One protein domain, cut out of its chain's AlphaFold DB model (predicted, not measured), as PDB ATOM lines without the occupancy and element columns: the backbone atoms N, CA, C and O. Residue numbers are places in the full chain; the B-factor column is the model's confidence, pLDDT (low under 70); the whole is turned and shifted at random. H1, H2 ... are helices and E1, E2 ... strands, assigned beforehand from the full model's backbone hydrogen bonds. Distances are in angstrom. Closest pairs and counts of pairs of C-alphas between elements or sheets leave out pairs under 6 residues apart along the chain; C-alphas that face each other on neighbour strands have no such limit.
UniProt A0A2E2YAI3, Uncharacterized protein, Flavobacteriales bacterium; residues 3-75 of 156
ATOM      1  N   VAL A   3     216.187 206.329 213.737       83.19
ATOM      2  CA  VAL A   3     216.812 205.062 214.131       83.19
ATOM      3  C   VAL A   3     218.006 205.374 215.028       83.19
ATOM      4  O   VAL A   3     218.862 206.181 214.663       83.19
ATOM      5  N   VAL A   4     218.047 204.763 216.207       83.06
ATOM      6  CA  VAL A   4     219.072 204.972 217.232       83.06
ATOM      7  C   VAL A   4     219.655 203.640 217.697       83.06
ATOM      8  O   VAL A   4     218.978 202.610 217.710       83.06
ATOM      9  N   LYS A   5     220.924 203.667 218.114       79.50
ATOM     10  CA  LYS A   5     221.552 202.577 218.870       79.50
ATOM     11  C   LYS A   5     221.540 202.963 220.344       79.50
ATOM     12  O   LYS A   5     221.935 204.072 220.691       79.50
ATOM     13  N   LEU A   6     221.037 202.071 221.192       76.12
ATOM     14  CA  LEU A   6     220.942 202.315 222.629       76.12
ATOM     15  C   LEU A   6     222.195 201.785 223.329       76.12
ATOM     16  O   LEU A   6     222.300 200.591 223.624       76.12
ATOM     17  N   ASP A   7     223.139 202.685 223.601       61.66
ATOM     18  CA  ASP A   7     224.335 202.384 224.384       61.66
ATOM     19  C   ASP A   7     223.933 202.123 225.848       61.66
ATOM     20  O   ASP A   7     223.374 202.987 226.517       61.66
ATOM     21  N   GLY A   8     224.181 200.911 226.356       58.28
ATOM     22  CA  GLY A   8     223.891 200.541 227.753       58.28
ATOM     23  C   GLY A   8     222.727 199.567 227.964       58.28
ATOM     24  O   GLY A   8     222.475 199.163 229.101       58.28
ATOM     25  N   VAL A   9     222.051 199.109 226.905       63.41
ATOM     26  CA  VAL A   9     221.157 197.945 227.023       63.41
ATOM     27  C   VAL A   9     222.021 196.709 227.298       63.41
ATOM     28  O   VAL A   9     222.785 196.271 226.436       63.41
ATOM     29  N   ASN A  10     221.915 196.167 228.518       59.12
ATOM     30  CA  ASN A  10     222.613 194.952 228.956       59.12
ATOM     31  C   ASN A  10     222.549 193.863 227.873       59.12
ATOM     32  O   ASN A  10     221.468 193.611 227.340       59.12
ATOM     33  N   SER A  11     223.704 193.241 227.579       65.06
ATOM     34  CA  SER A  11     223.961 192.354 226.429       65.06
ATOM     35  C   SER A  11     222.698 191.671 225.896       65.06
ATOM     36  O   SER A  11     222.193 190.745 226.549       65.06
ATOM     37  N   PRO A  12     222.170 192.127 224.745       74.06
ATOM     38  CA  PRO A  12     220.873 191.685 224.271       74.06
ATOM     39  C   PRO A  12     220.897 190.174 224.020       74.06
ATOM     40  O   PRO A  12     221.845 189.623 223.460       74.06
ATOM     41  N   TYR A  13     219.867 189.485 224.508       84.50
ATOM     42  CA  TYR A  13     219.725 188.045 224.322       84.50
ATOM     43  C   TYR A  13     219.340 187.747 222.876       84.50
ATOM     44  O   TYR A  13     218.415 188.357 222.344       84.50
ATOM     45  N   GLY A  14     220.012 186.777 222.263       87.62
ATOM     46  CA  GLY A  14     219.735 186.372 220.890       87.62
ATOM     47  C   GLY A  14     220.099 184.916 220.625       87.62
ATOM     48  O   GLY A  14     220.619 184.198 221.485       87.62
ATOM     49  N   LYS A  15     219.828 184.459 219.403       92.44
ATOM     50  CA  LYS A  15     220.277 183.148 218.927       92.44
ATOM     51  C   LYS A  15     221.681 183.286 218.369       92.44
ATOM     52  O   LYS A  15     221.940 184.161 217.551       92.44
ATOM     53  N   CYS A  16     222.579 182.398 218.780       92.94
ATOM     54  CA  CYS A  16     223.930 182.375 218.251       92.94
ATOM     55  C   CYS A  16     223.901 182.269 216.723       92.94
ATOM     56  O   CYS A  16     223.252 181.372 216.186       92.94
ATOM     57  N   VAL A  17     224.654 183.122 216.033       93.69
ATOM     58  CA  VAL A  17     224.727 183.118 214.566       93.69
ATOM     59  C   VAL A  17     225.157 181.761 213.984       93.69
ATOM     60  O   VAL A  17     224.686 181.400 212.907       93.69
ATOM     61  N   ASP A  18     225.938 180.973 214.734       93.94
ATOM     62  CA  ASP A  18     226.496 179.672 214.335       93.94
ATOM     63  C   ASP A  18     225.619 178.480 214.786       93.94
ATOM     64  O   ASP A  18     224.893 177.904 213.980       93.94
ATOM     65  N   CYS A  19     225.591 178.143 216.087       95.00
ATOM     66  CA  CYS A  19     224.823 176.995 216.622       95.00
ATOM     67  C   CYS A  19     223.302 177.219 216.707       95.00
ATOM     68  O   CYS A  19     222.582 176.294 217.080       95.00
ATOM     69  N   LYS A  20     222.809 178.453 216.521       94.38
ATOM     70  CA  LYS A  20     221.426 178.893 216.831       94.38
ATOM     71  C   LYS A  20     220.993 178.738 218.297       94.38
ATOM     72  O   LYS A  20     219.873 179.104 218.647       94.38
ATOM     73  N   CYS A  21     221.886 178.265 219.163       93.12
ATOM     74  CA  CYS A  21     221.673 178.163 220.594       93.12
ATOM     75  C   CYS A  21     221.579 179.551 221.233       93.12
ATOM     76  O   CYS A  21     222.276 180.487 220.837       93.12
ATOM     77  N   ALA A  22     220.670 179.705 222.188       91.62
ATOM     78  CA  ALA A  22     220.343 181.011 222.725       91.62
ATOM     79  C   ALA A  22     221.401 181.481 223.738       91.62
ATOM     80  O   ALA A  22     221.884 180.700 224.560       91.62
ATOM     81  N   THR A  23     221.835 182.734 223.625       89.56
ATOM     82  CA  THR A  23     223.053 183.232 224.275       89.56
ATOM     83  C   THR A  23     223.023 184.749 224.463       89.56
ATOM     84  O   THR A  23     222.313 185.468 223.769       89.56
ATOM     85  N   ARG A  24     223.855 185.220 225.397       87.31
ATOM     86  CA  ARG A  24     224.196 186.635 225.635       87.31
ATOM     87  C   ARG A  24     225.710 186.855 225.792       87.31
ATOM     88  O   ARG A  24     226.138 187.852 226.355       87.31
ATOM     89  N   SER A  25     226.523 185.860 225.419       85.12
ATOM     90  CA  SER A  25     227.950 185.819 225.770       85.12
ATOM     91  C   SER A  25     228.804 186.847 225.034       85.12
ATOM     92  O   SER A  25     229.640 187.491 225.665       85.12
ATOM     93  N   HIS A  26     228.629 186.935 223.715       85.50
ATOM     94  CA  HIS A  26     229.376 187.829 222.838       85.50
ATOM     95  C   HIS A  26     228.399 188.474 221.864       85.50
ATOM     96  O   HIS A  26     227.693 187.763 221.149       85.50
ATOM     97  N   VAL A  27     228.336 189.801 221.878       87.38
ATOM     98  CA  VAL A  27     227.483 190.595 220.989       87.38
ATOM     99  C   VAL A  27     228.352 191.043 219.821       87.38
ATOM    100  O   VAL A  27     229.369 191.692 220.041       87.38
ATOM    101  N   LEU A  28     227.979 190.636 218.611       86.94
ATOM    102  CA  LEU A  28     228.666 190.993 217.368       86.94
ATOM    103  C   LEU A  28     228.080 192.283 216.791       86.94
ATOM    104  O   LEU A  28     228.819 193.175 216.382       86.94
ATOM    105  N   GLU A  29     226.753 192.401 216.827       86.88
ATOM    106  CA  GLU A  29     226.033 193.598 216.407       86.88
ATOM    107  C   GLU A  29     224.861 193.878 217.351       86.88
ATOM    108  O   GLU A  29     224.080 192.987 217.702       86.88
ATOM    109  N   TYR A  30     224.767 195.132 217.793       85.56
ATOM    110  CA  TYR A  30     223.651 195.608 218.601       85.56
ATOM    111  C   TYR A  30     222.428 195.880 217.726       85.56
ATOM    112  O   TYR A  30     222.591 196.350 216.599       85.56
ATOM    113  N   PRO A  31     221.222 195.636 218.256       86.50
ATOM    114  CA  PRO A  31     219.997 195.862 217.521       86.50
ATOM    115  C   PRO A  31     219.739 197.359 217.346       86.50
ATOM    116  O   PRO A  31     220.107 198.179 218.194       86.50
ATOM    117  N   ASP A  32     219.049 197.684 216.265       86.25
ATOM    118  CA  ASP A  32     218.578 199.024 215.965       86.25
ATOM    119  C   ASP A  32     217.231 199.262 216.646       86.25
ATOM    120  O   ASP A  32     216.377 198.369 216.718       86.25
ATOM    121  N   TYR A  33     217.035 200.485 217.128       87.31
ATOM    122  CA  TYR A  33     215.791 200.929 217.740       87.31
ATOM    123  C   TYR A  33     215.216 202.112 216.977       87.31
ATOM    124  O   TYR A  33     215.942 202.969 216.488       87.31
ATOM    125  N   GLU A  34     213.898 202.173 216.907       88.44
ATOM    126  CA  GLU A  34     213.145 203.326 216.444       88.44
ATOM    127  C   GLU A  34     212.704 204.154 217.645       88.44
ATOM    128  O   GLU A  34     212.016 203.644 218.533       88.44
ATOM    129  N   GLU A  35     213.114 205.418 217.663       89.06
ATOM    130  CA  GLU A  35     212.644 206.421 218.611       89.06
ATOM    131  C   GLU A  35     211.324 207.020 218.108       89.06
ATOM    132  O   GLU A  35     211.253 207.519 216.975       89.06
ATOM    133  N   TYR A  36     210.285 206.953 218.942       87.19
ATOM    134  CA  TYR A  36     208.976 207.536 218.665       87.19
ATOM    135  C   TYR A  36     208.392 208.199 219.915       87.19
ATOM    136  O   TYR A  36     208.661 207.783 221.042       87.19
ATOM    137  N   GLU A  37     207.604 209.248 219.705       87.38
ATOM    138  CA  GLU A  37     206.886 209.951 220.765       87.38
ATOM    139  C   GLU A  37     205.526 209.281 220.971       87.38
ATOM    140  O   GLU A  37     204.793 209.017 220.018       87.38
ATOM    141  N   GLU A  38     205.205 208.965 222.220       85.50
ATOM    142  CA  GLU A  38     203.916 208.413 222.626       85.50
ATOM    143  C   GLU A  38     203.260 209.407 223.584       85.50
ATOM    144  O   GLU A  38     203.854 209.762 224.605       85.50
ATOM    145  N   GLN A  39     202.054 209.869 223.244       83.44
ATOM    146  CA  GLN A  39     201.273 210.731 224.127       83.44
ATOM    147  C   GLN A  39     200.897 209.948 225.389       83.44
ATOM    148  O   GLN A  39     200.401 208.819 225.320       83.44
ATOM    149  N   VAL A  40     201.151 210.546 226.545       84.19
ATOM    150  CA  VAL A  40     200.721 210.050 227.846       84.19
ATOM    151  C   VAL A  40     199.408 210.728 228.187       84.19
ATOM    152  O   VAL A  40     199.314 211.950 228.195       84.19
ATOM    153  N   PHE A  41     198.402 209.913 228.481       81.06
ATOM    154  CA  PHE A  41     197.085 210.379 228.897       81.06
ATOM    155  C   PHE A  41     197.007 210.353 230.421       81.06
ATOM    156  O   PHE A  41     197.325 209.329 231.040       81.06
ATOM    157  N   ARG A  42     196.601 211.469 231.026       78.31
ATOM    158  CA  ARG A  42     196.415 211.587 232.479       78.31
ATOM    159  C   ARG A  42     195.126 210.910 232.922       78.31
ATOM    160  O   ARG A  42     195.078 210.344 234.016       78.31
ATOM    161  N   ASP A  43     194.115 210.912 232.058       81.38
ATOM    162  CA  ASP A  43     192.830 210.288 232.322       81.38
ATOM    163  C   ASP A  43     192.222 209.562 231.106       81.38
ATOM    164  O   ASP A  43     192.791 209.445 230.016       81.38
ATOM    165  N   ARG A  44     191.048 208.971 231.337       79.81
ATOM    166  CA  ARG A  44     190.321 208.184 230.337       79.81
ATOM    167  C   ARG A  44     189.654 209.064 229.276       79.81
ATOM    168  O   ARG A  44     189.370 208.555 228.191       79.81
ATOM    169  N   GLU A  45     189.355 210.316 229.593       81.06
ATOM    170  CA  GLU A  45     188.640 211.241 228.713       81.06
ATOM    171  C   GLU A  45     189.585 211.732 227.615       81.06
ATOM    172  O   GLU A  45     189.253 211.582 226.436       81.06
ATOM    173  N   GLU A  46     190.808 212.122 227.983       79.00
ATOM    174  CA  GLU A  46     191.901 212.450 227.058       79.00
ATOM    175  C   GLU A  46     192.226 211.273 226.115       79.00
ATOM    176  O   GLU A  46     192.356 211.445 224.899       79.00
ATOM    177  N   PHE A  47     192.286 210.039 226.638       77.81
ATOM    178  CA  PHE A  47     192.502 208.845 225.808       77.81
ATOM    179  C   PHE A  47     191.356 208.607 224.811       77.81
ATOM    180  O   PHE A  47     191.576 208.178 223.681       77.81
ATOM    181  N   GLN A  48     190.106 208.853 225.212       79.81
ATOM    182  CA  GLN A  48     188.958 208.678 224.317       79.81
ATOM    183  C   GLN A  48     188.830 209.797 223.281       79.81
ATOM    184  O   GLN A  48     188.267 209.544 222.214       79.81
ATOM    185  N   ALA A  49     189.284 211.009 223.598       79.44
ATOM    186  CA  ALA A  49     189.353 212.127 222.662       79.44
ATOM    187  C   ALA A  49     190.401 211.852 221.569       79.44
ATOM    188  O   ALA A  49     190.083 211.878 220.379       79.44
ATOM    189  N   SER A  50     191.606 211.412 221.949       78.19
ATOM    190  CA  SER A  50     192.659 211.084 220.974       78.19
ATOM    191  C   SER A  50     192.287 209.927 220.035       78.19
ATOM    192  O   SER A  50     192.560 209.983 218.837       78.19
ATOM    193  N   GLN A  51     191.587 208.896 220.527       80.56
ATOM    194  CA  GLN A  51     191.078 207.794 219.690       80.56
ATOM    195  C   GLN A  51     189.988 208.237 218.700       80.56
ATOM    196  O   GLN A  51     189.777 207.572 217.685       80.56
ATOM    197  N   ARG A  52     189.280 209.337 218.990       83.06
ATOM    198  CA  ARG A  52     188.281 209.939 218.095       83.06
ATOM    199  C   ARG A  52     188.896 210.881 217.057       83.06
ATOM    200  O   ARG A  52     188.196 211.252 216.117       83.06
ATOM    201  N   GLY A  53     190.194 211.174 217.172       76.94
ATOM    202  CA  GLY A  53     190.914 212.090 216.292       76.94
ATOM    203  C   GLY A  53     190.749 213.559 216.676       76.94
ATOM    204  O   GLY A  53     190.970 214.416 215.825       76.94
ATOM    205  N   ASP A  54     190.342 213.837 217.918       77.88
ATOM    206  CA  ASP A  54     190.309 215.197 218.452       77.88
ATOM    207  C   ASP A  54     191.752 215.701 218.649       77.88
ATOM    208  O   ASP A  54     192.640 214.926 219.027       77.88
ATOM    209  N   ASP A  55     191.995 216.986 218.367       75.00
ATOM    210  CA  ASP A  55     193.324 217.589 218.516       75.00
ATOM    211  C   ASP A  55     193.784 217.523 219.988       75.00
ATOM    212  O   ASP A  55     192.985 217.784 220.892       75.00
ATOM    213  N   PRO A  56     195.057 217.174 220.256       70.19
ATOM    214  CA  PRO A  56     195.571 217.098 221.619       70.19
ATOM    215  C   PRO A  56     195.538 218.474 222.301       70.19
ATOM    216  O   PRO A  56     195.842 219.488 221.671       70.19
ATOM    217  N   GLU A  57     195.204 218.505 223.596       72.44
ATOM    218  CA  GLU A  57     195.252 219.731 224.404       72.44
ATOM    219  C   GLU A  57     196.680 220.312 224.468       72.44
ATOM    220  O   GLU A  57     197.670 219.586 224.329       72.44
ATOM    221  N   GLU A  58     196.804 221.631 224.670       70.06
ATOM    222  CA  GLU A  58     198.097 222.342 224.655       70.06
ATOM    223  C   GLU A  58     199.102 221.818 225.701       70.06
ATOM    224  O   GLU A  58     200.308 221.998 225.531       70.06
ATOM    225  N   ASP A  59     198.635 221.158 226.765       73.88
ATOM    226  CA  ASP A  59     199.456 220.581 227.834       73.88
ATOM    227  C   ASP A  59     199.629 219.052 227.736       73.88
ATOM    228  O   ASP A  59     200.083 218.419 228.698       73.88
ATOM    229  N   ALA A  60     199.316 218.467 226.574       75.44
ATOM    230  CA  ALA A  60     199.537 217.055 226.291       75.44
ATOM    231  C   ALA A  60     200.994 216.647 226.570       75.44
ATOM    232  O   ALA A  60     201.951 217.203 226.024       75.44
ATOM    233  N   GLU A  61     201.162 215.631 227.413       83.19
ATOM    234  CA  GLU A  61     202.471 215.112 227.789       83.19
ATOM    235  C   GLU A  61     202.905 214.016 226.811       83.19
ATOM    236  O   GLU A  61     202.127 213.124 226.477       83.19
ATOM    237  N   TYR A  62     204.156 214.054 226.357       86.19
ATOM    238  CA  TYR A  62     204.722 213.044 225.465       86.19
ATOM    239  C   TYR A  62     205.940 212.398 226.110       86.19
ATOM    240  O   TYR A  62     206.778 213.071 226.712       86.19
ATOM    241  N   VAL A  63     206.063 211.084 225.948       89.50
ATOM    242  CA  VAL A  63     207.252 210.333 226.353       89.50
ATOM    243  C   VAL A  63     207.929 209.718 225.143       89.50
ATOM    244  O   VAL A  63     207.282 209.206 224.231       89.50
ATOM    245  N   ILE A  64     209.258 209.732 225.163       87.81
ATOM    246  CA  ILE A  64     210.064 209.058 224.152       87.81
ATOM    247  C   ILE A  64     210.071 207.560 224.458       87.81
ATOM    248  O   ILE A  64     210.461 207.128 225.547       87.81
ATOM    249  N   ARG A  65     209.654 206.760 223.481       87.75
ATOM    250  CA  ARG A  65     209.690 205.299 223.528       87.75
ATOM    251  C   ARG A  65     210.591 204.748 222.433       87.75
ATOM    252  O   ARG A  65     210.847 205.384 221.414       87.75
ATOM    253  N   TYR A  66     211.064 203.527 222.667       86.44
ATOM    254  CA  TYR A  66     211.977 202.829 221.774       86.44
ATOM    255  C   TYR A  66     211.380 201.497 221.349       86.44
ATOM    256  O   TYR A  66     211.080 200.639 222.182       86.44
ATOM    257  N   LYS A  67     211.251 201.293 220.040       86.50
ATOM    258  CA  LYS A  67     210.817 200.025 219.455       86.50
ATOM    259  C   LYS A  67     211.996 199.337 218.790       86.50
ATOM    260  O   LYS A  67     212.653 199.917 217.936       86.50
ATOM    261  N   ARG A  68     212.265 198.084 219.152       87.69
ATOM    262  CA  ARG A  68     213.330 197.301 218.515       87.69
ATOM    263  C   ARG A  68     212.957 196.977 217.065       87.69
ATOM    264  O   ARG A  68     211.899 196.394 216.829       87.69
ATOM    265  N   LEU A  69     213.832 197.325 216.125       87.50
ATOM    266  CA  LEU A  69     213.651 197.087 214.690       87.50
ATOM    267  C   LEU A  69     214.384 195.840 214.194       87.50
ATOM    268  O   LEU A  69     213.888 195.160 213.297       87.50
ATOM    269  N   SER A  70     215.543 195.526 214.772       87.94
ATOM    270  CA  SER A  70     216.351 194.366 214.386       87.94
ATOM    271  C   SER A  70     216.684 193.474 215.582       87.94
ATOM    272  O   SER A  70     216.657 193.894 216.739       87.94
ATOM    273  N   GLU A  71     216.944 192.196 215.312       86.31
ATOM    274  CA  GLU A  71     217.443 191.269 216.329       86.31
ATOM    275  C   GLU A  71     218.956 191.458 216.507       86.31
ATOM    276  O   GLU A  71     219.654 191.717 215.527       86.31
ATOM    277  N   PRO A  72     219.489 191.306 217.731       88.12
ATOM    278  CA  PRO A  72     220.926 191.365 217.959       88.12
ATOM    279  C   PRO A  72     221.645 190.199 217.267       88.12
ATOM    280  O   PRO A  72     221.209 189.043 217.356       88.12
ATOM    281  N   GLU A  73     222.812 190.460 216.679       90.00
ATOM    282  CA  GLU A  73     223.712 189.385 216.265       90.00
ATOM    283  C   GLU A  73     224.602 188.996 217.440       90.00
ATOM    284  O   GLU A  73     225.419 189.780 217.927       90.00
ATOM    285  N   VAL A  74     224.453 187.761 217.912       90.50
ATOM    286  CA  VAL A  74     225.214 187.249 219.055       90.50
ATOM    287  C   VAL A  74     225.909 185.940 218.722       90.50
ATOM    288  O   VAL A  74     225.485 185.173 217.857       90.50
ATOM    289  N   MET A  75     226.967 185.627 219.461       91.62
ATOM    290  CA  MET A  75     227.663 184.350 219.396       91.62
ATOM    291  C   MET A  75     227.803 183.742 220.792       91.62
ATOM    292  O   MET A  75     228.038 184.430 221.788       91.62
TER     293      MET A  75
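What this domain is: This is residues 3 to 75 of the 156 residues of an uncharacterized protein of Flavobacteriales bacterium (UniProt A0A2E2YAI3). The domain is a long, thin rod: the antiparallel two-stranded ribbon of E2 and E3 makes its middle, the single helix H1 stands at one end, and a second, much shorter two-stranded ribbon of E1 and E4 lies at the other end. Beside that short ribbon, residues 14 to 23 of the first long stretch fold back on themselves as a loop, while residues 3 to 4 run along E2 near the place where the two ribbons follow on each other. The printed part has 73 residues with one named helix and four named strands, in the order E1, E2, H1, E3, E4, and under half of its residues are in named elements. The sheets have the orders E2 - E3 and E1 - E4, both antiparallel, and the class is mixed, helices and strands. The whole is extended, with a radius of gyration of the C-alphas of 18.3 A and spans of 51 by 20 by 17 A.

How they stand to each other: The larger sheet pairs E2, residues 33 to 40, with E3, residues 61 to 68, as antiparallel neighbours whose N-to-C directions stand at 152 degrees. C-alphas that face each other run from 33 and 68, 4.5 A apart, to 40 and 61, 5.4 A apart. N 34 and O 67 are within hydrogen-bond range at 2.8 A, and so are N 63 and O 38 at 2.9 A. Residues 3 to 4 pair with residues 33 to 34 of E2, antiparallel. H1, residues 44 to 52, follows E2 over a tight link of 3 residues. E2 and H1 are near each other, with 5 pairs of C-alphas within 10 A but no pair within 8 A. In H1 every O i to N i+4 pair is within hydrogen-bond range. The smaller sheet pairs E1, residues 26 to 29, with E4, residues 73 to 75, antiparallel at 156 degrees. C-alphas 27 and 74 face each other at 4.5 A; N 28 and O 73 are 2.8 A apart and N 75 and O 26 are 2.8 A apart, both within hydrogen-bond range. E1 and E2 are apart, and E3 and E4 are apart, though each pair is joined by a tight link. H1 is apart from both E1 and E4.

Where its parts are: E3 measures 22.8 A from first to last C-alpha, from Glu 61 to Arg 68, and E2 measures 20.3 A, from Tyr 33 to Val 40. C-alpha 33 stands at (215.791, 200.929, 217.740) and C-alpha 40 at (200.721, 210.050, 227.846). H1 runs 12.5 A from Arg 44, whose C-alpha is at (190.321, 208.184, 230.337), to Arg 52. E1 runs 9.3 A from His 26 to Glu 29. E4 runs 7.1 A from Glu 73 to Met 75, where the printed part ends with a C-alpha at (227.663, 184.350, 219.396).

The domain as a whole: The two C-alphas farthest apart are those of Cys 19 and Glu 58, at 53.2 A. The element centres nearest to the mean of the C-alphas are those of E3, 6.9 A, and E2, 7.6 A; the farthest are those of H1, 23.2 A, and E4, 19.8 A. Residues 3 to 25 hold no named element, and within them residues 14 to 15 pair with residues 22 to 23, antiparallel. The link from H1 to E3, with 8 residues, is short; no link between named elements is long. The printed part has no cut. The mean pLDDT of the printed part is 82.9, and residues 7 to 11 are under 70.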